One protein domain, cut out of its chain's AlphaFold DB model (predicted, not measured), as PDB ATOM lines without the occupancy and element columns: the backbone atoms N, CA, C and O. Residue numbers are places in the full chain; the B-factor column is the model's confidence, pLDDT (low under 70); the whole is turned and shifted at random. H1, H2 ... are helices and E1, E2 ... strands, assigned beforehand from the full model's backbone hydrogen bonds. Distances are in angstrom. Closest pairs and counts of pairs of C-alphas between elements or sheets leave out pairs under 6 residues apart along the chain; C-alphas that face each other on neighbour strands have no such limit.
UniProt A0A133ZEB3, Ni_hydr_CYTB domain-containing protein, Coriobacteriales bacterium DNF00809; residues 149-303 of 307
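What this domain is: This is residues 149 to 303 of the 307 residues of the protein "Ni_hydr_CYTB domain-containing protein" of Coriobacteriales bacterium DNF00809 (UniProt A0A133ZEB3). A long helical hairpin, H2 and H3, leads at one end into a loose head of short pieces, H1, H4, E1, H5 and H6. Beyond the head, residues 278 to 303, of which 279 to 303 belong to H7, stick out as a free arm. The printed part has 155 residues, with seven named helices and one named strand in the order H1 H2 H3 H4 E1 H5 H6 H7, and its class is mostly helix. It is only just loose, close to extended, with a radius of gyration of the C-alphas of 22.5 A and spans of 75 by 41 by 31 A.

How they stand to each other: H1, residues 149 to 155, is close to but not clearly touching H2, residues 170 to 198; their closest C-alphas, of Phe 150 and Gly 171, are 7.5 A apart. H2 and H3, residues 204 to 232, form a helical hairpin, opposite ways at a shallow tilt of 33 degrees, only just short of steep; their closest C-alphas, of Ile 186 and His 214, are 4.9 A apart. H4, residues 243 to 247, is close to but not clearly touching H3. E1, residues 251 to 253, pairs with no named strand. H5, residues 254 to 260, and H6, residues 262 to 270, form a helical hairpin, closest at the C-alphas of Gly 257 and Ala 265, 5.1 A. H7, residues 279 to 303, touches no helix. Every O i to N i+4 pair is within hydrogen-bond range in H1, H3, H4, H5, H6 and H7, and 24 of 25 in H2.

Where its parts are: H1 begins at C-alpha 149 (144.097, 116.747, 189.909). H2 measures 41.3 A, H3 40.2 A and H7 35.8 A; H7 ends at C-alpha 303 (174.053, 98.714, 177.930).

The domain as a whole: The C-alphas farthest apart, of Arg 201 and Ala 301, are 76.4 A apart. The printed part has no cut, and the H1 to H2 link is long. Residues 158 to 159, 278 to 283 and 285 are under pLDDT 70.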
ATOM      1  N   LYS A 149     142.947 117.548 190.355       88.00
ATOM      2  CA  LYS A 149     144.097 116.747 189.909       88.00
ATOM      3  C   LYS A 149     145.291 116.822 190.856       88.00
ATOM      4  O   LYS A 149     146.126 115.922 190.831       88.00
ATOM      5  N   PHE A 150     145.369 117.846 191.706       85.00
ATOM      6  CA  PHE A 150     146.549 118.152 192.516       85.00
ATOM      7  C   PHE A 150     147.016 116.982 193.393       85.00
ATOM      8  O   PHE A 150     148.204 116.666 193.418       85.00
ATOM      9  N   VAL A 151     146.091 116.297 194.075       80.56
ATOM     10  CA  VAL A 151     146.441 115.154 194.938       80.56
ATOM     11  C   VAL A 151     146.985 113.985 194.113       80.56
ATOM     12  O   VAL A 151     148.001 113.396 194.471       80.56
ATOM     13  N   PHE A 152     146.369 113.679 192.969       83.31
ATOM     14  CA  PHE A 152     146.854 112.624 192.077       83.31
ATOM     15  C   PHE A 152     148.197 112.985 191.443       83.31
ATOM     16  O   PHE A 152     149.067 112.129 191.316       83.31
ATOM     17  N   TYR A 153     148.409 114.260 191.121       80.31
ATOM     18  CA  TYR A 153     149.680 114.771 190.624       80.31
ATOM     19  C   TYR A 153     150.807 114.663 191.660       80.31
ATOM     20  O   TYR A 153     151.933 114.317 191.311       80.31
ATOM     21  N   MET A 154     150.508 114.890 192.943       79.50
ATOM     22  CA  MET A 154     151.464 114.694 194.041       79.50
ATOM     23  C   MET A 154     151.937 113.234 194.156       79.50
ATOM     24  O   MET A 154     153.075 112.995 194.557       79.50
ATOM     25  N   ILE A 155     151.086 112.270 193.793       81.25
ATOM     26  CA  ILE A 155     151.379 110.827 193.857       81.25
ATOM     27  C   ILE A 155     152.036 110.333 192.555       81.25
ATOM     28  O   ILE A 155     152.975 109.542 192.591       81.25
ATOM     29  N   GLY A 156     151.565 110.817 191.402       76.88
ATOM     30  CA  GLY A 156     151.984 110.390 190.068       76.88
ATOM     31  C   GLY A 156     152.265 111.572 189.136       76.88
ATOM     32  O   GLY A 156     151.515 111.798 188.187       76.88
ATOM     33  N   PRO A 157     153.366 112.320 189.331       71.00
ATOM     34  CA  PRO A 157     153.621 113.556 188.583       71.00
ATOM     35  C   PRO A 157     153.841 113.352 187.079       71.00
ATOM     36  O   PRO A 157     153.727 114.295 186.304       71.00
ATOM     37  N   LYS A 158     154.178 112.129 186.657       68.88
ATOM     38  CA  LYS A 158     154.426 111.781 185.249       68.88
ATOM     39  C   LYS A 158     153.175 111.305 184.510       68.88
ATOM     40  O   LYS A 158     153.195 111.244 183.287       68.88
ATOM     41  N   THR A 159     152.124 110.925 185.235       69.12
ATOM     42  CA  THR A 159     150.907 110.330 184.660       69.12
ATOM     43  C   THR A 159     149.754 111.322 184.581       69.12
ATOM     44  O   THR A 159     148.786 111.076 183.867       69.12
ATOM     45  N   VAL A 160     149.857 112.452 185.285       75.44
ATOM     46  CA  VAL A 160     148.813 113.475 185.348       75.44
ATOM     47  C   VAL A 160     149.314 114.762 184.705       75.44
ATOM     48  O   VAL A 160     150.225 115.411 185.215       75.44
ATOM     49  N   HIS A 161     148.690 115.148 183.593       80.44
ATOM     50  CA  HIS A 161     148.892 116.467 183.004       80.44
ATOM     51  C   HIS A 161     148.058 117.508 183.763       80.44
ATOM     52  O   HIS A 161     146.836 117.356 183.911       80.44
ATOM     53  N   MET A 162     148.740 118.536 184.266       84.31
ATOM     54  CA  MET A 162     148.128 119.653 184.982       84.31
ATOM     55  C   MET A 162     147.698 120.735 183.988       84.31
ATOM     56  O   MET A 162     148.419 120.948 183.015       84.31
ATOM     57  N   PRO A 163     146.560 121.410 184.221       87.31
ATOM     58  CA  PRO A 163     146.157 122.540 183.396       87.31
ATOM     59  C   PRO A 163     147.121 123.717 183.584       87.31
ATOM     60  O   PRO A 163     147.827 123.807 184.596       87.31
ATOM     61  N   ASP A 164     147.107 124.634 182.621       88.12
ATOM     62  CA  ASP A 164     147.839 125.892 182.726       88.12
ATOM     63  C   ASP A 164     147.299 126.740 183.888       88.12
ATOM     64  O   ASP A 164     146.140 126.636 184.296       88.12
ATOM     65  N   GLN A 165     148.184 127.540 184.480       89.06
ATOM     66  CA  GLN A 165     147.917 128.303 185.697       89.06
ATOM     67  C   GLN A 165     148.532 129.698 185.606       89.06
ATOM     68  O   GLN A 165     149.558 129.894 184.946       89.06
ATOM     69  N   ASP A 166     147.925 130.638 186.327       89.81
ATOM     70  CA  ASP A 166     148.479 131.968 186.587       89.81
ATOM     71  C   ASP A 166     149.732 131.898 187.461       89.81
ATOM     72  O   ASP A 166     150.076 130.849 188.006       89.81
ATOM     73  N   GLU A 167     150.376 133.048 187.677       85.88
ATOM     74  CA  GLU A 167     151.566 133.180 188.517       85.88
ATOM     75  C   GLU A 167     151.382 132.505 189.881       85.88
ATOM     76  O   GLU A 167     152.251 131.756 190.322       85.88
ATOM     77  N   VAL A 168     150.243 132.717 190.543       88.19
ATOM     78  CA  VAL A 168     149.890 132.014 191.781       88.19
ATOM     79  C   VAL A 168     148.883 130.924 191.441       88.19
ATOM     80  O   VAL A 168     147.730 131.214 191.137       88.19
ATOM     81  N   LYS A 169     149.317 129.663 191.518       89.75
ATOM     82  CA  LYS A 169     148.459 128.503 191.235       89.75
ATOM     83  C   LYS A 169     147.309 128.430 192.231       89.75
ATOM     84  O   LYS A 169     147.502 128.781 193.395       89.75
ATOM     85  N   SER A 170     146.165 127.871 191.861       89.38
ATOM     86  CA  SER A 170     145.006 127.779 192.768       89.38
ATOM     87  C   SER A 170     145.300 126.982 194.046       89.38
ATOM     88  O   SER A 170     144.911 127.405 195.134       89.38
ATOM     89  N   GLY A 171     146.084 125.899 193.964       88.06
ATOM     90  CA  GLY A 171     146.539 125.173 195.161       88.06
ATOM     91  C   GLY A 171     147.445 126.006 196.069       88.06
ATOM     92  O   GLY A 171     147.351 125.914 197.294       88.06
ATOM     93  N   GLN A 172     148.274 126.867 195.474       89.19
ATOM     94  CA  GLN A 172     149.083 127.824 196.219       89.19
ATOM     95  C   GLN A 172     148.201 128.921 196.835       89.19
ATOM     96  O   GLN A 172     148.338 129.178 198.022       89.19
ATOM     97  N   ARG A 173     147.243 129.499 196.093       91.38
ATOM     98  CA  ARG A 173     146.279 130.490 196.612       91.38
ATOM     99  C   ARG A 173     145.528 129.953 197.834       91.38
ATOM    100  O   ARG A 173     145.378 130.668 198.820       91.38
ATOM    101  N   PHE A 174     145.093 128.692 197.790       91.06
ATOM    102  CA  PHE A 174     144.417 128.043 198.914       91.06
ATOM    103  C   PHE A 174     145.336 127.875 200.131       91.06
ATOM    104  O   PHE A 174     144.976 128.293 201.232       91.06
ATOM    105  N   ALA A 175     146.525 127.292 199.942       91.94
ATOM    106  CA  ALA A 175     147.463 127.044 201.035       91.94
ATOM    107  C   ALA A 175     147.999 128.348 201.647       91.94
ATOM    108  O   ALA A 175     147.930 128.538 202.862       91.94
ATOM    109  N   ASP A 176     148.468 129.273 200.809       91.88
ATOM    110  CA  ASP A 176     148.990 130.568 201.235       91.88
ATOM    111  C   ASP A 176     147.865 131.408 201.874       91.88
ATOM    112  O   ASP A 176     148.086 132.038 202.906       91.88
ATOM    113  N   GLY A 177     146.632 131.353 201.355       92.00
ATOM    114  CA  GLY A 177     145.465 132.001 201.963       92.00
ATOM    115  C   GLY A 177     145.135 131.461 203.359       92.00
ATOM    116  O   GLY A 177     144.932 132.240 204.292       92.00
ATOM    117  N   ALA A 178     145.150 130.135 203.536       93.75
ATOM    118  CA  ALA A 178     144.962 129.503 204.842       93.75
ATOM    119  C   ALA A 178     146.075 129.886 205.830       93.75
ATOM    120  O   ALA A 178     145.796 130.169 206.998       93.75
ATOM    121  N   MET A 179     147.328 129.949 205.367       94.69
ATOM    122  CA  MET A 179     148.467 130.383 206.176       94.69
ATOM    123  C   MET A 179     148.370 131.860 206.563       94.69
ATOM    124  O   MET A 179     148.552 132.184 207.734       94.69
ATOM    125  N   VAL A 180     148.047 132.754 205.624       93.69
ATOM    126  CA  VAL A 180     147.888 134.192 205.890       93.69
ATOM    127  C   VAL A 180     146.766 134.417 206.896       93.69
ATOM    128  O   VAL A 180     146.986 135.083 207.907       93.69
ATOM    129  N   LEU A 181     145.598 133.806 206.692       94.62
ATOM    130  CA  LEU A 181     144.479 133.939 207.620       94.62
ATOM    131  C   LEU A 181     144.849 133.424 209.016       94.62
ATOM    132  O   LEU A 181     144.674 134.137 210.003       94.62
ATOM    133  N   SER A 182     145.440 132.228 209.095       96.25
ATOM    134  CA  SER A 182     145.908 131.659 210.364       96.25
ATOM    135  C   SER A 182     146.939 132.567 211.035       96.25
ATOM    136  O   SER A 182     146.864 132.784 212.239       96.25
ATOM    137  N   SER A 183     147.860 133.165 210.272       95.56
ATOM    138  CA  SER A 183     148.878 134.077 210.802       95.56
ATOM    139  C   SER A 183     148.283 135.349 211.405       95.56
ATOM    140  O   SER A 183     148.767 135.807 212.438       95.56
ATOM    141  N   ILE A 184     147.197 135.878 210.827       95.88
ATOM    142  CA  ILE A 184     146.476 137.033 211.372       95.88
ATOM    143  C   ILE A 184     145.838 136.662 212.713       95.88
ATOM    144  O   ILE A 184     146.015 137.381 213.696       95.88
ATOM    145  N   PHE A 185     145.152 135.519 212.795       97.50
ATOM    146  CA  PHE A 185     144.559 135.057 214.053       97.50
ATOM    147  C   PHE A 185     145.613 134.748 215.123       97.50
ATOM    148  O   PHE A 185     145.438 135.137 216.277       97.50
ATOM    149  N   ILE A 186     146.734 134.124 214.752       96.81
ATOM    150  CA  ILE A 186     147.893 133.894 215.632       96.81
ATOM    151  C   ILE A 186     148.460 135.228 216.129       96.81
ATOM    152  O   ILE A 186     148.737 135.363 217.320       96.81
ATOM    153  N   ALA A 187     148.608 136.226 215.254       96.69
ATOM    154  CA  ALA A 187     149.117 137.544 215.617       96.69
ATOM    155  C   ALA A 187     148.193 138.256 216.612       96.69
ATOM    156  O   ALA A 187     148.652 138.712 217.658       96.69
ATOM    157  N   VAL A 188     146.890 138.310 216.323       96.38
ATOM    158  CA  VAL A 188     145.897 138.958 217.194       96.38
ATOM    159  C   VAL A 188     145.818 138.247 218.544       96.38
ATOM    160  O   VAL A 188     145.981 138.885 219.583       96.38
ATOM    161  N   SER A 189     145.636 136.926 218.546       97.00
ATOM    162  CA  SER A 189     145.590 136.142 219.785       97.00
ATOM    163  C   SER A 189     146.899 136.241 220.572       97.00
ATOM    164  O   SER A 189     146.868 136.449 221.780       97.00
ATOM    165  N   GLY A 190     148.056 136.186 219.906       95.44
ATOM    166  CA  GLY A 190     149.373 136.315 220.531       95.44
ATOM    167  C   GLY A 190     149.596 137.685 221.173       95.44
ATOM    168  O   GLY A 190     150.118 137.761 222.287       95.44
ATOM    169  N   LEU A 191     149.145 138.765 220.524       95.06
ATOM    170  CA  LEU A 191     149.172 140.113 221.093       95.06
ATOM    171  C   LEU A 191     148.273 140.221 222.328       95.06
ATOM    172  O   LEU A 191     148.700 140.801 223.323       95.06
ATOM    173  N   VAL A 192     147.074 139.629 222.311       94.88
ATOM    174  CA  VAL A 192     146.183 139.615 223.486       94.88
ATOM    175  C   VAL A 192     146.768 138.771 224.623       94.88
ATOM    176  O   VAL A 192     146.760 139.203 225.774       94.88
ATOM    177  N   LEU A 193     147.341 137.601 224.332       93.88
ATOM    178  CA  LEU A 193     147.988 136.752 225.338       93.88
ATOM    179  C   LEU A 193     149.197 137.449 225.978       93.88
ATOM    180  O   LEU A 193     149.409 137.373 227.192       93.88
ATOM    181  N   TRP A 194     149.990 138.155 225.173       94.00
ATOM    182  CA  TRP A 194     151.152 138.883 225.662       94.00
ATOM    183  C   TRP A 194     150.751 140.169 226.394       94.00
ATOM    184  O   TRP A 194     150.975 140.287 227.596       94.00
ATOM    185  N   LEU A 195     150.128 141.123 225.704       92.75
ATOM    186  CA  LEU A 195     149.820 142.443 226.258       92.75
ATOM    187  C   LEU A 195     148.679 142.401 227.274       92.75
ATOM    188  O   LEU A 195     148.639 143.216 228.194       92.75
ATOM    189  N   GLY A 196     147.773 141.433 227.159       88.88
ATOM    190  CA  GLY A 196     146.710 141.215 228.133       88.88
ATOM    191  C   GLY A 196     147.214 140.680 229.471       88.88
ATOM    192  O   GLY A 196     146.526 140.857 230.469       88.88
ATOM    193  N   THR A 197     148.409 140.083 229.533       86.00
ATOM    194  CA  THR A 197     149.041 139.702 230.810       86.00
ATOM    195  C   THR A 197     150.032 140.752 231.311       86.00
ATOM    196  O   THR A 197     150.194 140.892 232.521       86.00
ATOM    197  N   SER A 198     150.663 141.520 230.415       85.94
ATOM    198  CA  SER A 198     151.712 142.478 230.790       85.94
ATOM    199  C   SER A 198     151.267 143.938 230.924       85.94
ATOM    200  O   SER A 198     151.882 144.666 231.696       85.94
ATOM    201  N   VAL A 199     150.245 144.388 230.185       89.81
ATOM    202  CA  VAL A 199     149.835 145.807 230.121       89.81
ATOM    203  C   VAL A 199     148.374 146.001 230.530       89.81
ATOM    204  O   VAL A 199     148.094 146.756 231.454       89.81
ATOM    205  N   PHE A 200     147.440 145.310 229.869       85.69
ATOM    206  CA  PHE A 200     146.009 145.649 229.927       85.69
ATOM    207  C   PHE A 200     145.162 144.762 230.859       85.69
ATOM    208  O   PHE A 200     143.978 145.030 231.016       85.69
ATOM    209  N   ARG A 201     145.748 143.725 231.487       88.31
ATOM    210  CA  ARG A 201     145.089 142.783 232.428       88.31
ATOM    211  C   ARG A 201     143.723 142.271 231.943       88.31
ATOM    212  O   ARG A 201     142.681 142.545 232.530       88.31
ATOM    213  N   THR A 202     143.743 141.503 230.862       91.25
ATOM    214  CA  THR A 202     142.552 140.887 230.259       91.25
ATOM    215  C   THR A 202     141.954 139.789 231.165       91.25
ATOM    216  O   THR A 202     142.732 139.042 231.765       91.25
ATOM    217  N   PRO A 203     140.610 139.636 231.236       93.25
ATOM    218  CA  PRO A 203     139.949 138.577 232.009       93.25
ATOM    219  C   PRO A 203     140.416 137.160 231.650       93.25
ATOM    220  O   PRO A 203     140.848 136.898 230.523       93.25
ATOM    221  N   ALA A 204     140.299 136.234 232.605       91.56
ATOM    222  CA  ALA A 204     140.786 134.861 232.464       91.56
ATOM    223  C   ALA A 204     140.085 134.099 231.324       91.56
ATOM    224  O   ALA A 204     140.726 133.345 230.592       91.56
ATOM    225  N   GLU A 205     138.792 134.345 231.125       92.94
ATOM    226  CA  GLU A 205     137.975 133.744 230.072       92.94
ATOM    227  C   GLU A 205     138.482 134.157 228.687       92.94
ATOM    228  O   GLU A 205     138.692 133.321 227.809       92.94
ATOM    229  N   ALA A 206     138.767 135.448 228.507       90.94
ATOM    230  CA  ALA A 206     139.313 135.968 227.260       90.94
ATOM    231  C   ALA A 206     140.740 135.451 227.002       90.94
ATOM    232  O   ALA A 206     141.066 135.101 225.868       90.94
ATOM    233  N   GLN A 207     141.574 135.316 228.040       92.19
ATOM    234  CA  GLN A 207     142.895 134.680 227.928       92.19
ATOM    235  C   GLN A 207     142.795 133.211 227.482       92.19
ATOM    236  O   GLN A 207     143.590 132.754 226.659       92.19
ATOM    237  N   MET A 208     141.805 132.471 227.986       93.62
ATOM    238  CA  MET A 208     141.568 131.081 227.596       93.62
ATOM    239  C   MET A 208     141.121 130.966 226.135       93.62
ATOM    240  O   MET A 208     141.699 130.183 225.382       93.62
ATOM    241  N   ILE A 209     140.142 131.774 225.714       95.44
ATOM    242  CA  ILE A 209     139.642 131.782 224.330       95.44
ATOM    243  C   ILE A 209     140.773 132.119 223.355       95.44
ATOM    244  O   ILE A 209     140.950 131.433 222.349       95.44
ATOM    245  N   MET A 210     141.577 133.139 223.670       95.94
ATOM    246  CA  MET A 210     142.699 133.539 222.820       95.94
ATOM    247  C   MET A 210     143.768 132.453 222.739       95.94
ATOM    248  O   MET A 210     144.326 132.248 221.666       95.94
ATOM    249  N   ARG A 211     144.014 131.706 223.822       93.94
ATOM    250  CA  ARG A 211     144.933 130.559 223.806       93.94
ATOM    251  C   ARG A 211     144.447 129.459 222.869       93.94
ATOM    252  O   ARG A 211     145.202 129.039 222.004       93.94
ATOM    253  N   ILE A 212     143.183 129.056 222.988       95.19
ATOM    254  CA  ILE A 212     142.592 128.027 222.119       95.19
ATOM    255  C   ILE A 212     142.634 128.471 220.651       95.19
ATOM    256  O   ILE A 212     143.017 127.697 219.777       95.19
ATOM    257  N   CYS A 213     142.281 129.730 220.376       96.69
ATOM    258  CA  CYS A 213     142.352 130.303 219.035       96.69
ATOM    259  C   CYS A 213     143.781 130.256 218.475       96.69
ATOM    260  O   CYS A 213     143.981 129.794 217.350       96.69
ATOM    261  N   HIS A 214     144.768 130.678 219.271       96.31
ATOM    262  CA  HIS A 214     146.179 130.648 218.898       96.31
ATOM    263  C   HIS A 214     146.640 129.229 218.554       96.31
ATOM    264  O   HIS A 214     147.237 129.016 217.502       96.31
ATOM    265  N   ASP A 215     146.301 128.258 219.403       94.00
ATOM    266  CA  ASP A 215     146.708 126.861 219.272       94.00
ATOM    267  C   ASP A 215     146.093 126.189 218.032       94.00
ATOM    268  O   ASP A 215     146.802 125.549 217.253       94.00
ATOM    269  N   ILE A 216     144.791 126.381 217.787       95.12
ATOM    270  CA  ILE A 216     144.112 125.841 216.595       95.12
ATOM    271  C   ILE A 216     144.699 126.452 215.320       95.12
ATOM    272  O   ILE A 216     145.018 125.730 214.371       95.12
ATOM    273  N   CYS A 217     144.878 127.776 215.294       96.44
ATOM    274  CA  CYS A 217     145.437 128.456 214.129       96.44
ATOM    275  C   CYS A 217     146.897 128.056 213.896       96.44
ATOM    276  O   CYS A 217     147.303 127.902 212.749       96.44
ATOM    277  N   PHE A 218     147.675 127.829 214.955       94.25
ATOM    278  CA  PHE A 218     149.042 127.321 214.868       94.25
ATOM    279  C   PHE A 218     149.102 125.925 214.242       94.25
ATOM    280  O   PHE A 218     149.903 125.701 213.333       94.25
ATOM    281  N   VAL A 219     148.234 125.001 214.664       92.62
ATOM    282  CA  VAL A 219     148.156 123.656 214.071       92.62
ATOM    283  C   VAL A 219     147.801 123.739 212.586       92.62
ATOM    284  O   VAL A 219     148.487 123.140 211.757       92.62
ATOM    285  N   MET A 220     146.782 124.529 212.236       94.00
ATOM    286  CA  MET A 220     146.400 124.766 210.841       94.00
ATOM    287  C   MET A 220     147.551 125.366 210.026       94.00
ATOM    288  O   MET A 220     147.847 124.894 208.927       94.00
ATOM    289  N   PHE A 221     148.246 126.359 210.584       94.94
ATOM    290  CA  PHE A 221     149.397 126.993 209.955       94.94
ATOM    291  C   PHE A 221     150.524 125.987 209.700       94.94
ATOM    292  O   PHE A 221     151.094 125.983 208.615       94.94
ATOM    293  N   ILE A 222     150.839 125.109 210.657       92.31
ATOM    294  CA  ILE A 222     151.897 124.100 210.500       92.31
ATOM    295  C   ILE A 222     151.575 123.106 209.386       92.31
ATOM    296  O   ILE A 222     152.469 122.768 208.612       92.31
ATOM    297  N   ILE A 223     150.328 122.638 209.287       92.06
ATOM    298  CA  ILE A 223     149.927 121.664 208.262       92.06
ATOM    299  C   ILE A 223     150.216 122.220 206.860       92.06
ATOM    300  O   ILE A 223     150.904 121.578 206.063       92.06
ATOM    301  N   PHE A 224     149.755 123.442 206.580       93.19
ATOM    302  CA  PHE A 224     150.020 124.099 205.301       93.19
ATOM    303  C   PHE A 224     151.475 124.558 205.163       93.19
ATOM    304  O   PHE A 224     152.045 124.441 204.083       93.19
ATOM    305  N   GLY A 225     152.112 124.990 206.252       92.19
ATOM    306  CA  GLY A 225     153.510 125.413 206.273       92.19
ATOM    307  C   GLY A 225     154.478 124.287 205.907       92.19
ATOM    308  O   GLY A 225     155.400 124.505 205.126       92.19
ATOM    309  N   ILE A 226     154.249 123.060 206.388       90.69
ATOM    310  CA  ILE A 226     155.051 121.889 206.002       90.69
ATOM    311  C   ILE A 226     154.871 121.584 204.512       90.69
ATOM    312  O   ILE A 226     155.862 121.366 203.813       90.69
ATOM    313  N   ALA A 227     153.632 121.602 204.007       89.19
ATOM    314  CA  ALA A 227     153.360 121.395 202.585       89.19
ATOM    315  C   ALA A 227     154.027 122.477 201.713       89.19
ATOM    316  O   ALA A 227     154.672 122.158 200.712       89.19
ATOM    317  N   HIS A 228     153.943 123.742 202.133       90.94
ATOM    318  CA  HIS A 228     154.592 124.876 201.480       90.94
ATOM    319  C   HIS A 228     156.119 124.709 201.463       90.94
ATOM    320  O   HIS A 228     156.738 124.844 200.409       90.94
ATOM    321  N   ILE A 229     156.738 124.338 202.589       89.88
ATOM    322  CA  ILE A 229     158.185 124.081 202.666       89.88
ATOM    323  C   ILE A 229     158.580 122.914 201.759       89.88
ATOM    324  O   ILE A 229     159.582 123.009 201.055       89.88
ATOM    325  N   TYR A 230     157.807 121.827 201.727       86.81
ATOM    326  CA  TYR A 230     158.109 120.659 200.897       86.81
ATOM    327  C   TYR A 230     158.145 120.994 199.394       86.81
ATOM    328  O   TYR A 230     159.086 120.609 198.691       86.81
ATOM    329  N   LEU A 231     157.159 121.755 198.908       85.88
ATOM    330  CA  LEU A 231     157.073 122.173 197.505       85.88
ATOM    331  C   LEU A 231     158.043 123.321 197.180       85.88
ATOM    332  O   LEU A 231     158.700 123.306 196.137       85.88
ATOM    333  N   GLY A 232     158.184 124.289 198.088       84.19
ATOM    334  CA  GLY A 232     159.057 125.455 197.939       84.19
ATOM    335  C   GLY A 232     160.549 125.137 198.068       84.19
ATOM    336  O   GLY A 232     161.373 125.774 197.417       84.19
ATOM    337  N   ALA A 233     160.920 124.112 198.841       81.62
ATOM    338  CA  ALA A 233     162.296 123.616 198.901       81.62
ATOM    339  C   ALA A 233     162.719 122.891 197.610       81.62
ATOM    340  O   ALA A 233     163.908 122.635 197.408       81.62
ATOM    341  N   GLY A 234     161.768 122.553 196.732       78.56
ATOM    342  CA  GLY A 234     162.031 121.844 195.482       78.56
ATOM    343  C   GLY A 234     162.536 120.416 195.689       78.56
ATOM    344  O   GLY A 234     163.318 119.912 194.881       78.56
ATOM    345  N   ILE A 235     162.119 119.774 196.788       77.06
ATOM    346  CA  ILE A 235     162.374 118.348 197.048       77.06
ATOM    347  C   ILE A 235     161.546 117.499 196.076       77.06
ATOM    348  O   ILE A 235     162.034 116.502 195.542       77.06
ATOM    349  N   PHE A 236     160.308 117.922 195.805       75.25
ATOM    350  CA  PHE A 236     159.440 117.278 194.828       75.25
ATOM    351  C   PHE A 236     159.970 117.502 193.406       75.25
ATOM    352  O   PHE A 236     160.212 118.639 193.002       75.25
ATOM    353  N   GLN A 237     160.154 116.413 192.648       72.62
ATOM    354  CA  GLN A 237     160.883 116.433 191.375       72.62
ATOM    355  C   GLN A 237     160.344 117.448 190.352       72.62
ATOM    356  O   GLN A 237     161.185 118.109 189.738       72.62
ATOM    357  N   PRO A 238     159.019 117.631 190.188       76.25
ATOM    358  CA  PRO A 238     158.495 118.676 189.317       76.25
ATOM    359  C   PRO A 238     158.893 120.091 189.728       76.25
ATOM    360  O   PRO A 238     159.232 120.881 188.871       76.25
ATOM    361  N   TYR A 239     158.945 120.401 191.023       75.94
ATOM    362  CA  TYR A 239     159.312 121.732 191.521       75.94
ATOM    363  C   TYR A 239     160.805 121.855 191.842       75.94
ATOM    364  O   TYR A 239     161.222 122.694 192.638       75.94
ATOM    365  N   LYS A 240     161.655 121.007 191.264       74.50
ATOM    366  CA  LYS A 240     163.077 121.012 191.599       74.50
ATOM    367  C   LYS A 240     163.724 122.339 191.204       74.50
ATOM    368  O   LYS A 240     163.716 122.727 190.046       74.50
ATOM    369  N   GLY A 241     164.357 123.000 192.173       71.12
ATOM    370  CA  GLY A 241     165.018 124.291 191.956       71.12
ATOM    371  C   GLY A 241     164.162 125.515 192.291       71.12
ATOM    372  O   GLY A 241     164.707 126.617 192.292       71.12
ATOM    373  N   THR A 242     162.895 125.345 192.689       81.38
ATOM    374  CA  THR A 242     162.035 126.446 193.171       81.38
ATOM    375  C   THR A 242     162.618 127.177 194.379       81.38
ATOM    376  O   THR A 242     162.414 128.380 194.514       81.38
ATOM    377  N   ALA A 243     163.453 126.520 195.189       80.69
ATOM    378  CA  ALA A 243     164.175 127.164 196.287       80.69
ATOM    379  C   ALA A 243     165.031 128.366 195.827       80.69
ATOM    380  O   ALA A 243     165.198 129.329 196.579       80.69
ATOM    381  N   ARG A 244     165.546 128.350 194.585       80.94
ATOM    382  CA  ARG A 244     166.300 129.473 193.990       80.94
ATOM    383  C   ARG A 244     165.422 130.720 193.816       80.94
ATOM    384  O   ARG A 244     165.942 131.829 193.901       80.94
ATOM    385  N   LEU A 245     164.111 130.560 193.628       84.25
ATOM    386  CA  LEU A 245     163.180 131.677 193.434       84.25
ATOM    387  C   LEU A 245     163.108 132.575 194.673       84.25
ATOM    388  O   LEU A 245     163.137 133.793 194.551       84.25
ATOM    389  N   MET A 246     163.074 131.992 195.872       85.19
ATOM    390  CA  MET A 246     163.038 132.779 197.107       85.19
ATOM    391  C   MET A 246     164.444 133.084 197.644       85.19
ATOM    392  O   MET A 246     164.735 134.227 198.006       85.19
ATOM    393  N   TRP A 247     165.364 132.114 197.618       83.81
ATOM    394  CA  TRP A 247     166.700 132.254 198.223       83.81
ATOM    395  C   TRP A 247     167.837 132.650 197.279       83.81
ATOM    396  O   TRP A 247     168.948 132.881 197.744       83.81
ATOM    397  N   GLY A 248     167.590 132.752 195.974       82.94
ATOM    398  CA  GLY A 248     168.634 132.912 194.953       82.94
ATOM    399  C   GLY A 248     168.617 134.252 194.227       82.94
ATOM    400  O   GLY A 248     169.163 135.237 194.712       82.94
ATOM    401  N   ASP A 249     168.053 134.291 193.031       81.12
ATOM    402  CA  ASP A 249     168.004 135.470 192.156       81.12
ATOM    403  C   ASP A 249     166.570 135.915 191.849       81.12
ATOM    404  O   ASP A 249     166.373 137.029 191.379       81.12
ATOM    405  N   GLY A 250     165.562 135.114 192.212       84.38
ATOM    406  CA  GLY A 250     164.157 135.447 191.959       84.38
ATOM    407  C   GLY A 250     163.730 135.258 190.512       84.38
ATOM    408  O   GLY A 250     162.679 135.771 190.136       84.38
ATOM    409  N   LYS A 251     164.519 134.534 189.714       87.06
ATOM    410  CA  LYS A 251     164.276 134.320 188.286       87.06
ATOM    411  C   LYS A 251     163.934 132.861 188.005       87.06
ATOM    412  O   LYS A 251     164.471 131.956 188.648       87.06
ATOM    413  N   VAL A 252     163.053 132.637 187.036       87.69
ATOM    414  CA  VAL A 252     162.649 131.302 186.579       87.69
ATOM    415  C   VAL A 252     163.083 131.088 185.126       87.69
ATOM    416  O   VAL A 252     162.949 132.015 184.331       87.69
ATOM    417  N   PRO A 253     163.609 129.910 184.744       83.56
ATOM    418  CA  PRO A 253     163.817 129.585 183.336       83.56
ATOM    419  C   PRO A 253     162.499 129.657 182.562       83.56
ATOM    420  O   PRO A 253     161.477 129.187 183.054       83.56
ATOM    421  N   GLU A 254     162.515 130.194 181.343       84.69
ATOM    422  CA  GLU A 254     161.312 130.326 180.508       84.69
ATOM    423  C   GLU A 254     160.571 128.991 180.328       84.69
ATOM    424  O   GLU A 254     159.350 128.939 180.442       84.69
ATOM    425  N   SER A 255     161.308 127.894 180.126       82.19
ATOM    426  CA  SER A 255     160.737 126.548 179.997       82.19
ATOM    427  C   SER A 255     159.963 126.111 181.241       82.19
ATOM    428  O   SER A 255     158.892 125.518 181.128       82.19
ATOM    429  N   ASP A 256     160.494 126.419 182.425       83.19
ATOM    430  CA  ASP A 256     159.865 126.077 183.702       83.19
ATOM    431  C   ASP A 256     158.676 127.009 183.967       83.19
ATOM    432  O   ASP A 256     157.649 126.572 184.484       83.19
ATOM    433  N   GLY A 257     158.796 128.277 183.552       85.31
ATOM    434  CA  GLY A 257     157.710 129.249 183.487       85.31
ATOM    435  C   GLY A 257     156.522 128.704 182.702       85.31
ATOM    436  O   GLY A 257     155.431 128.579 183.250       85.31
ATOM    437  N   LEU A 258     156.748 128.309 181.450       86.44
ATOM    438  CA  LEU A 258     155.713 127.778 180.562       86.44
ATOM    439  C   LEU A 258     155.128 126.451 181.060       86.44
ATOM    440  O   LEU A 258     153.932 126.229 180.921       86.44
ATOM    441  N   TYR A 259     155.945 125.581 181.662       84.44
ATOM    442  CA  TYR A 259     155.489 124.279 182.156       84.44
ATOM    443  C   TYR A 259     154.653 124.372 183.442       84.44
ATOM    444  O   TYR A 259     153.743 123.572 183.656       84.44
ATOM    445  N   HIS A 260     154.965 125.312 184.337       84.25
ATOM    446  CA  HIS A 260     154.301 125.408 185.638       84.25
ATOM    447  C   HIS A 260     153.284 126.536 185.755       84.25
ATOM    448  O   HIS A 260     152.376 126.418 186.580       84.25
ATOM    449  N   TRP A 261     153.466 127.606 184.992       89.62
ATOM    450  CA  TRP A 261     152.742 128.868 185.084       89.62
ATOM    451  C   TRP A 261     152.422 129.380 183.674       89.62
ATOM    452  O   TRP A 261     152.748 130.514 183.332       89.62
ATOM    453  N   GLY A 262     151.845 128.513 182.833       88.69
ATOM    454  CA  GLY A 262     151.691 128.746 181.396       88.69
ATOM    455  C   GLY A 262     151.018 130.070 181.026       88.69
ATOM    456  O   GLY A 262     151.510 130.750 180.127       88.69
ATOM    457  N   PHE A 263     149.946 130.472 181.722       89.50
ATOM    458  CA  PHE A 263     149.276 131.751 181.450       89.50
ATOM    459  C   PHE A 263     150.194 132.935 181.754       89.50
ATOM    460  O   PHE A 263     150.455 133.749 180.873       89.50
ATOM    461  N   TRP A 264     150.767 132.956 182.957       92.06
ATOM    462  CA  TRP A 264     151.673 134.020 183.385       92.06
ATOM    463  C   TRP A 264     152.942 134.096 182.535       92.06
ATOM    464  O   TRP A 264     153.335 135.168 182.099       92.06
ATOM    465  N   ALA A 265     153.581 132.964 182.244       89.81
ATOM    466  CA  ALA A 265     154.813 132.961 181.466       89.81
ATOM    467  C   ALA A 265     154.593 133.481 180.042       89.81
ATOM    468  O   ALA A 265     155.447 134.200 179.533       89.81
ATOM    469  N   ARG A 266     153.459 133.157 179.405       91.19
ATOM    470  CA  ARG A 266     153.121 133.700 178.080       91.19
ATOM    471  C   ARG A 266     152.892 135.207 178.129       91.19
ATOM    472  O   ARG A 266     153.464 135.907 177.303       91.19
ATOM    473  N   GLU A 267     152.160 135.696 179.126       90.94
ATOM    474  CA  GLU A 267     151.943 137.133 179.332       90.94
ATOM    475  C   GLU A 267     153.267 137.896 179.530       90.94
ATOM    476  O   GLU A 267     153.510 138.912 178.882       90.94
ATOM    477  N   GLU A 268     154.180 137.384 180.359       90.50
ATOM    478  CA  GLU A 268     155.493 138.012 180.575       90.50
ATOM    479  C   GLU A 268     156.363 138.007 179.307       90.50
ATOM    480  O   GLU A 268     157.097 138.965 179.047       90.50
ATOM    481  N   ILE A 269     156.279 136.947 178.495       88.69
ATOM    482  CA  ILE A 269     156.986 136.860 177.209       88.69
ATOM    483  C   ILE A 269     156.417 137.870 176.208       88.69
ATOM    484  O   ILE A 269     157.193 138.539 175.525       88.69
ATOM    485  N   GLU A 270     155.094 138.009 176.132       90.75
ATOM    486  CA  GLU A 270     154.417 138.983 175.267       90.75
ATOM    487  C   GLU A 270     154.747 140.427 175.663       90.75
ATOM    488  O   GLU A 270     154.976 141.271 174.797       90.75
ATOM    489  N   HIS A 271     154.865 140.699 176.964       89.19
ATOM    490  CA  HIS A 271     155.296 141.997 177.486       89.19
ATOM    491  C   HIS A 271     156.810 142.247 177.376       89.19
ATOM    492  O   HIS A 271     157.270 143.352 177.663       89.19
ATOM    493  N   GLY A 272     157.599 141.257 176.946       85.62
ATOM    494  CA  GLY A 272     159.047 141.385 176.781       85.62
ATOM    495  C   GLY A 272     159.843 141.361 178.091       85.62
ATOM    496  O   GLY A 272     161.016 141.731 178.093       85.62
ATOM    497  N   ASN A 273     159.252 140.891 179.194       87.19
ATOM    498  CA  ASN A 273     159.885 140.786 180.515       87.19
ATOM    499  C   ASN A 273     160.782 139.543 180.619       87.19
ATOM    500  O   ASN A 273     160.674 138.720 181.531       87.19
ATOM    501  N   VAL A 274     161.675 139.389 179.646       86.38
ATOM    502  CA  VAL A 274     162.522 138.214 179.492       86.38
ATOM    503  C   VAL A 274     163.976 138.648 179.402       86.38
ATOM    504  O   VAL A 274     164.354 139.456 178.557       86.38
ATOM    505  N   GLU A 275     164.808 138.089 180.271       85.06
ATOM    506  CA  GLU A 275     166.233 138.391 180.352       85.06
ATOM    507  C   GLU A 275     167.064 137.191 179.897       85.06
ATOM    508  O   GLU A 275     166.647 136.041 180.015       85.06
ATOM    509  N   ASN A 276     168.281 137.439 179.418       79.62
ATOM    510  CA  ASN A 276     169.238 136.364 179.164       79.62
ATOM    511  C   ASN A 276     169.880 135.918 180.486       79.62
ATOM    512  O   ASN A 276     170.227 136.750 181.324       79.62
ATOM    513  N   GLU A 277     170.050 134.609 180.688       71.19
ATOM    514  CA  GLU A 277     170.666 134.073 181.904       71.19
ATOM    515  C   GLU A 277     172.121 134.553 182.052       71.19
ATOM    516  O   GLU A 277     172.908 134.523 181.105       71.19
ATOM    517  N   ASP A 278     172.499 134.957 183.269       69.81
ATOM    518  CA  ASP A 278     173.834 135.486 183.555       69.81
ATOM    519  C   ASP A 278     174.942 134.482 183.185       69.81
ATOM    520  O   ASP A 278     174.870 133.295 183.524       69.81
ATOM    521  N   ALA A 279     176.051 134.969 182.613       67.00
ATOM    522  CA  ALA A 279     177.179 134.141 182.163       67.00
ATOM    523  C   ALA A 279     177.722 133.173 183.241       67.00
ATOM    524  O   ALA A 279     178.131 132.048 182.943       67.00
ATOM    525  N   LYS A 280     177.686 133.567 184.523       67.31
ATOM    526  CA  LYS A 280     178.079 132.703 185.654       67.31
ATOM    527  C   LYS A 280     177.131 131.515 185.836       67.31
ATOM    528  O   LYS A 280     177.580 130.391 186.081       67.31
ATOM    529  N   HIS A 281     175.827 131.758 185.735       65.81
ATOM    530  CA  HIS A 281     174.802 130.725 185.845       65.81
ATOM    531  C   HIS A 281     174.815 129.811 184.619       65.81
ATOM    532  O   HIS A 281     174.811 128.586 184.781       65.81
ATOM    533  N   LEU A 282     174.994 130.392 183.430       67.69
ATOM    534  CA  LEU A 282     175.198 129.672 182.177       67.69
ATOM    535  C   LEU A 282     176.393 128.707 182.267       67.69
ATOM    536  O   LEU A 282     176.252 127.510 182.010       67.69
ATOM    537  N   ALA A 283     177.550 129.177 182.746       69.25
ATOM    538  CA  ALA A 283     178.743 128.345 182.922       69.25
ATOM    539  C   ALA A 283     178.520 127.188 183.916       69.25
ATOM    540  O   ALA A 283     178.920 126.044 183.667       69.25
ATOM    541  N   LYS A 284     177.841 127.451 185.043       72.25
ATOM    542  CA  LYS A 284     177.502 126.420 186.037       72.25
ATOM    543  C   LYS A 284     176.557 125.366 185.454       72.25
ATOM    544  O   LYS A 284     176.753 124.173 185.709       72.25
ATOM    545  N   ARG A 285     175.561 125.786 184.667       68.94
ATOM    546  CA  ARG A 285     174.615 124.893 183.988       68.94
ATOM    547  C   ARG A 285     175.313 124.047 182.930       68.94
ATOM    548  O   ARG A 285     175.157 122.830 182.949       68.94
ATOM    549  N   ASN A 286     176.152 124.645 182.089       73.06
ATOM    550  CA  ASN A 286     176.909 123.926 181.060       73.06
ATOM    551  C   ASN A 286     177.813 122.850 181.684       73.06
ATOM    552  O   ASN A 286     177.836 121.708 181.224       73.06
ATOM    553  N   LYS A 287     178.455 123.150 182.822       78.12
ATOM    554  CA  LYS A 287     179.208 122.155 183.607       78.12
ATOM    555  C   LYS A 287     178.324 121.019 184.137       78.12
ATOM    556  O   LYS A 287     178.781 119.879 184.227       78.12
ATOM    557  N   HIS A 288     177.081 121.306 184.526       75.12
ATOM    558  CA  HIS A 288     176.127 120.280 184.950       75.12
ATOM    559  C   HIS A 288     175.674 119.403 183.775       75.12
ATOM    560  O   HIS A 288     175.731 118.181 183.887       75.12
ATOM    561  N   LEU A 289     175.306 120.009 182.642       72.31
ATOM    562  CA  LEU A 289     174.895 119.300 181.427       72.31
ATOM    563  C   LEU A 289     176.004 118.382 180.906       72.31
ATOM    564  O   LEU A 289     175.738 117.220 180.614       72.31
ATOM    565  N   ALA A 290     177.260 118.837 180.912       78.62
ATOM    566  CA  ALA A 290     178.410 118.004 180.557       78.62
ATOM    567  C   ALA A 290     178.537 116.759 181.458       78.62
ATOM    568  O   ALA A 290     178.795 115.656 180.977       78.62
ATOM    569  N   LYS A 291     178.293 116.900 182.771       82.75
ATOM    570  CA  LYS A 291     178.286 115.759 183.705       82.75
ATOM    571  C   LYS A 291     177.130 114.796 183.439       82.75
ATOM    572  O   LYS A 291     177.312 113.589 183.581       82.75
ATOM    573  N   VAL A 292     175.946 115.311 183.106       78.25
ATOM    574  CA  VAL A 292     174.778 114.484 182.758       78.25
ATOM    575  C   VAL A 292     175.051 113.709 181.471       78.25
ATOM    576  O   VAL A 292     174.880 112.491 181.467       78.25
ATOM    577  N   LYS A 293     175.583 114.380 180.442       80.00
ATOM    578  CA  LYS A 293     175.998 113.759 179.180       80.00
ATOM    579  C   LYS A 293     176.990 112.621 179.415       80.00
ATOM    580  O   LYS A 293     176.741 111.497 178.995       80.00
ATOM    581  N   ALA A 294     178.043 112.868 180.198       82.81
ATOM    582  CA  ALA A 294     179.030 111.843 180.543       82.81
ATOM    583  C   ALA A 294     178.408 110.629 181.264       82.81
ATOM    584  O   ALA A 294     178.767 109.484 180.990       82.81
ATOM    585  N   LYS A 295     177.443 110.851 182.170       84.06
ATOM    586  CA  LYS A 295     176.719 109.758 182.843       84.06
ATOM    587  C   LYS A 295     175.834 108.962 181.888       84.06
ATOM    588  O   LYS A 295     175.777 107.740 182.012       84.06
ATOM    589  N   MET A 296     175.144 109.633 180.968       77.56
ATOM    590  CA  MET A 296     174.323 108.972 179.953       77.56
ATOM    591  C   MET A 296     175.175 108.122 179.014       77.56
ATOM    592  O   MET A 296     174.866 106.951 178.822       77.56
ATOM    593  N   GLN A 297     176.290 108.662 178.525       82.81
ATOM    594  CA  GLN A 297     177.238 107.926 177.685       82.81
ATOM    595  C   GLN A 297     177.820 106.712 178.420       82.81
ATOM    596  O   GLN A 297     177.899 105.622 177.860       82.81
ATOM    597  N   ALA A 298     178.139 106.846 179.712       83.38
ATOM    598  CA  ALA A 298     178.570 105.713 180.530       83.38
ATOM    599  C   ALA A 298     177.474 104.641 180.698       83.38
ATOM    600  O   ALA A 298     177.786 103.451 180.715       83.38
ATOM    601  N   LYS A 299     176.197 105.035 180.817       82.25
ATOM    602  CA  LYS A 299     175.061 104.097 180.838       82.25
ATOM    603  C   LYS A 299     174.886 103.391 179.492       82.25
ATOM    604  O   LYS A 299     174.778 102.169 179.478       82.25
ATOM    605  N   GLN A 300     174.932 104.123 178.381       76.81
ATOM    606  CA  GLN A 300     174.865 103.551 177.032       76.81
ATOM    607  C   GLN A 300     176.018 102.571 176.772       76.81
ATOM    608  O   GLN A 300     175.787 101.477 176.269       76.81
ATOM    609  N   ALA A 301     177.245 102.917 177.175       80.75
ATOM    610  CA  ALA A 301     178.409 102.043 177.046       80.75
ATOM    611  C   ALA A 301     178.292 100.763 177.891       80.75
ATOM    612  O   ALA A 301     178.835  99.730 177.515       80.75
ATOM    613  N   LYS A 302     177.594 100.816 179.033       80.31
ATOM    614  CA  LYS A 302     177.267  99.622 179.828       80.31
ATOM    615  C   LYS A 302     176.177  98.780 179.170       80.31
ATOM    616  O   LYS A 302     176.333  97.569 179.115       80.31
ATOM    617  N   ALA A 303     175.124  99.407 178.646       72.12
ATOM    618  CA  ALA A 303     174.053  98.714 177.930       72.12
ATOM    619  C   ALA A 303     174.577  98.006 176.668       72.12
ATOM    620  O   ALA A 303     174.235  96.858 176.429       72.12
TER     621      ALA A 303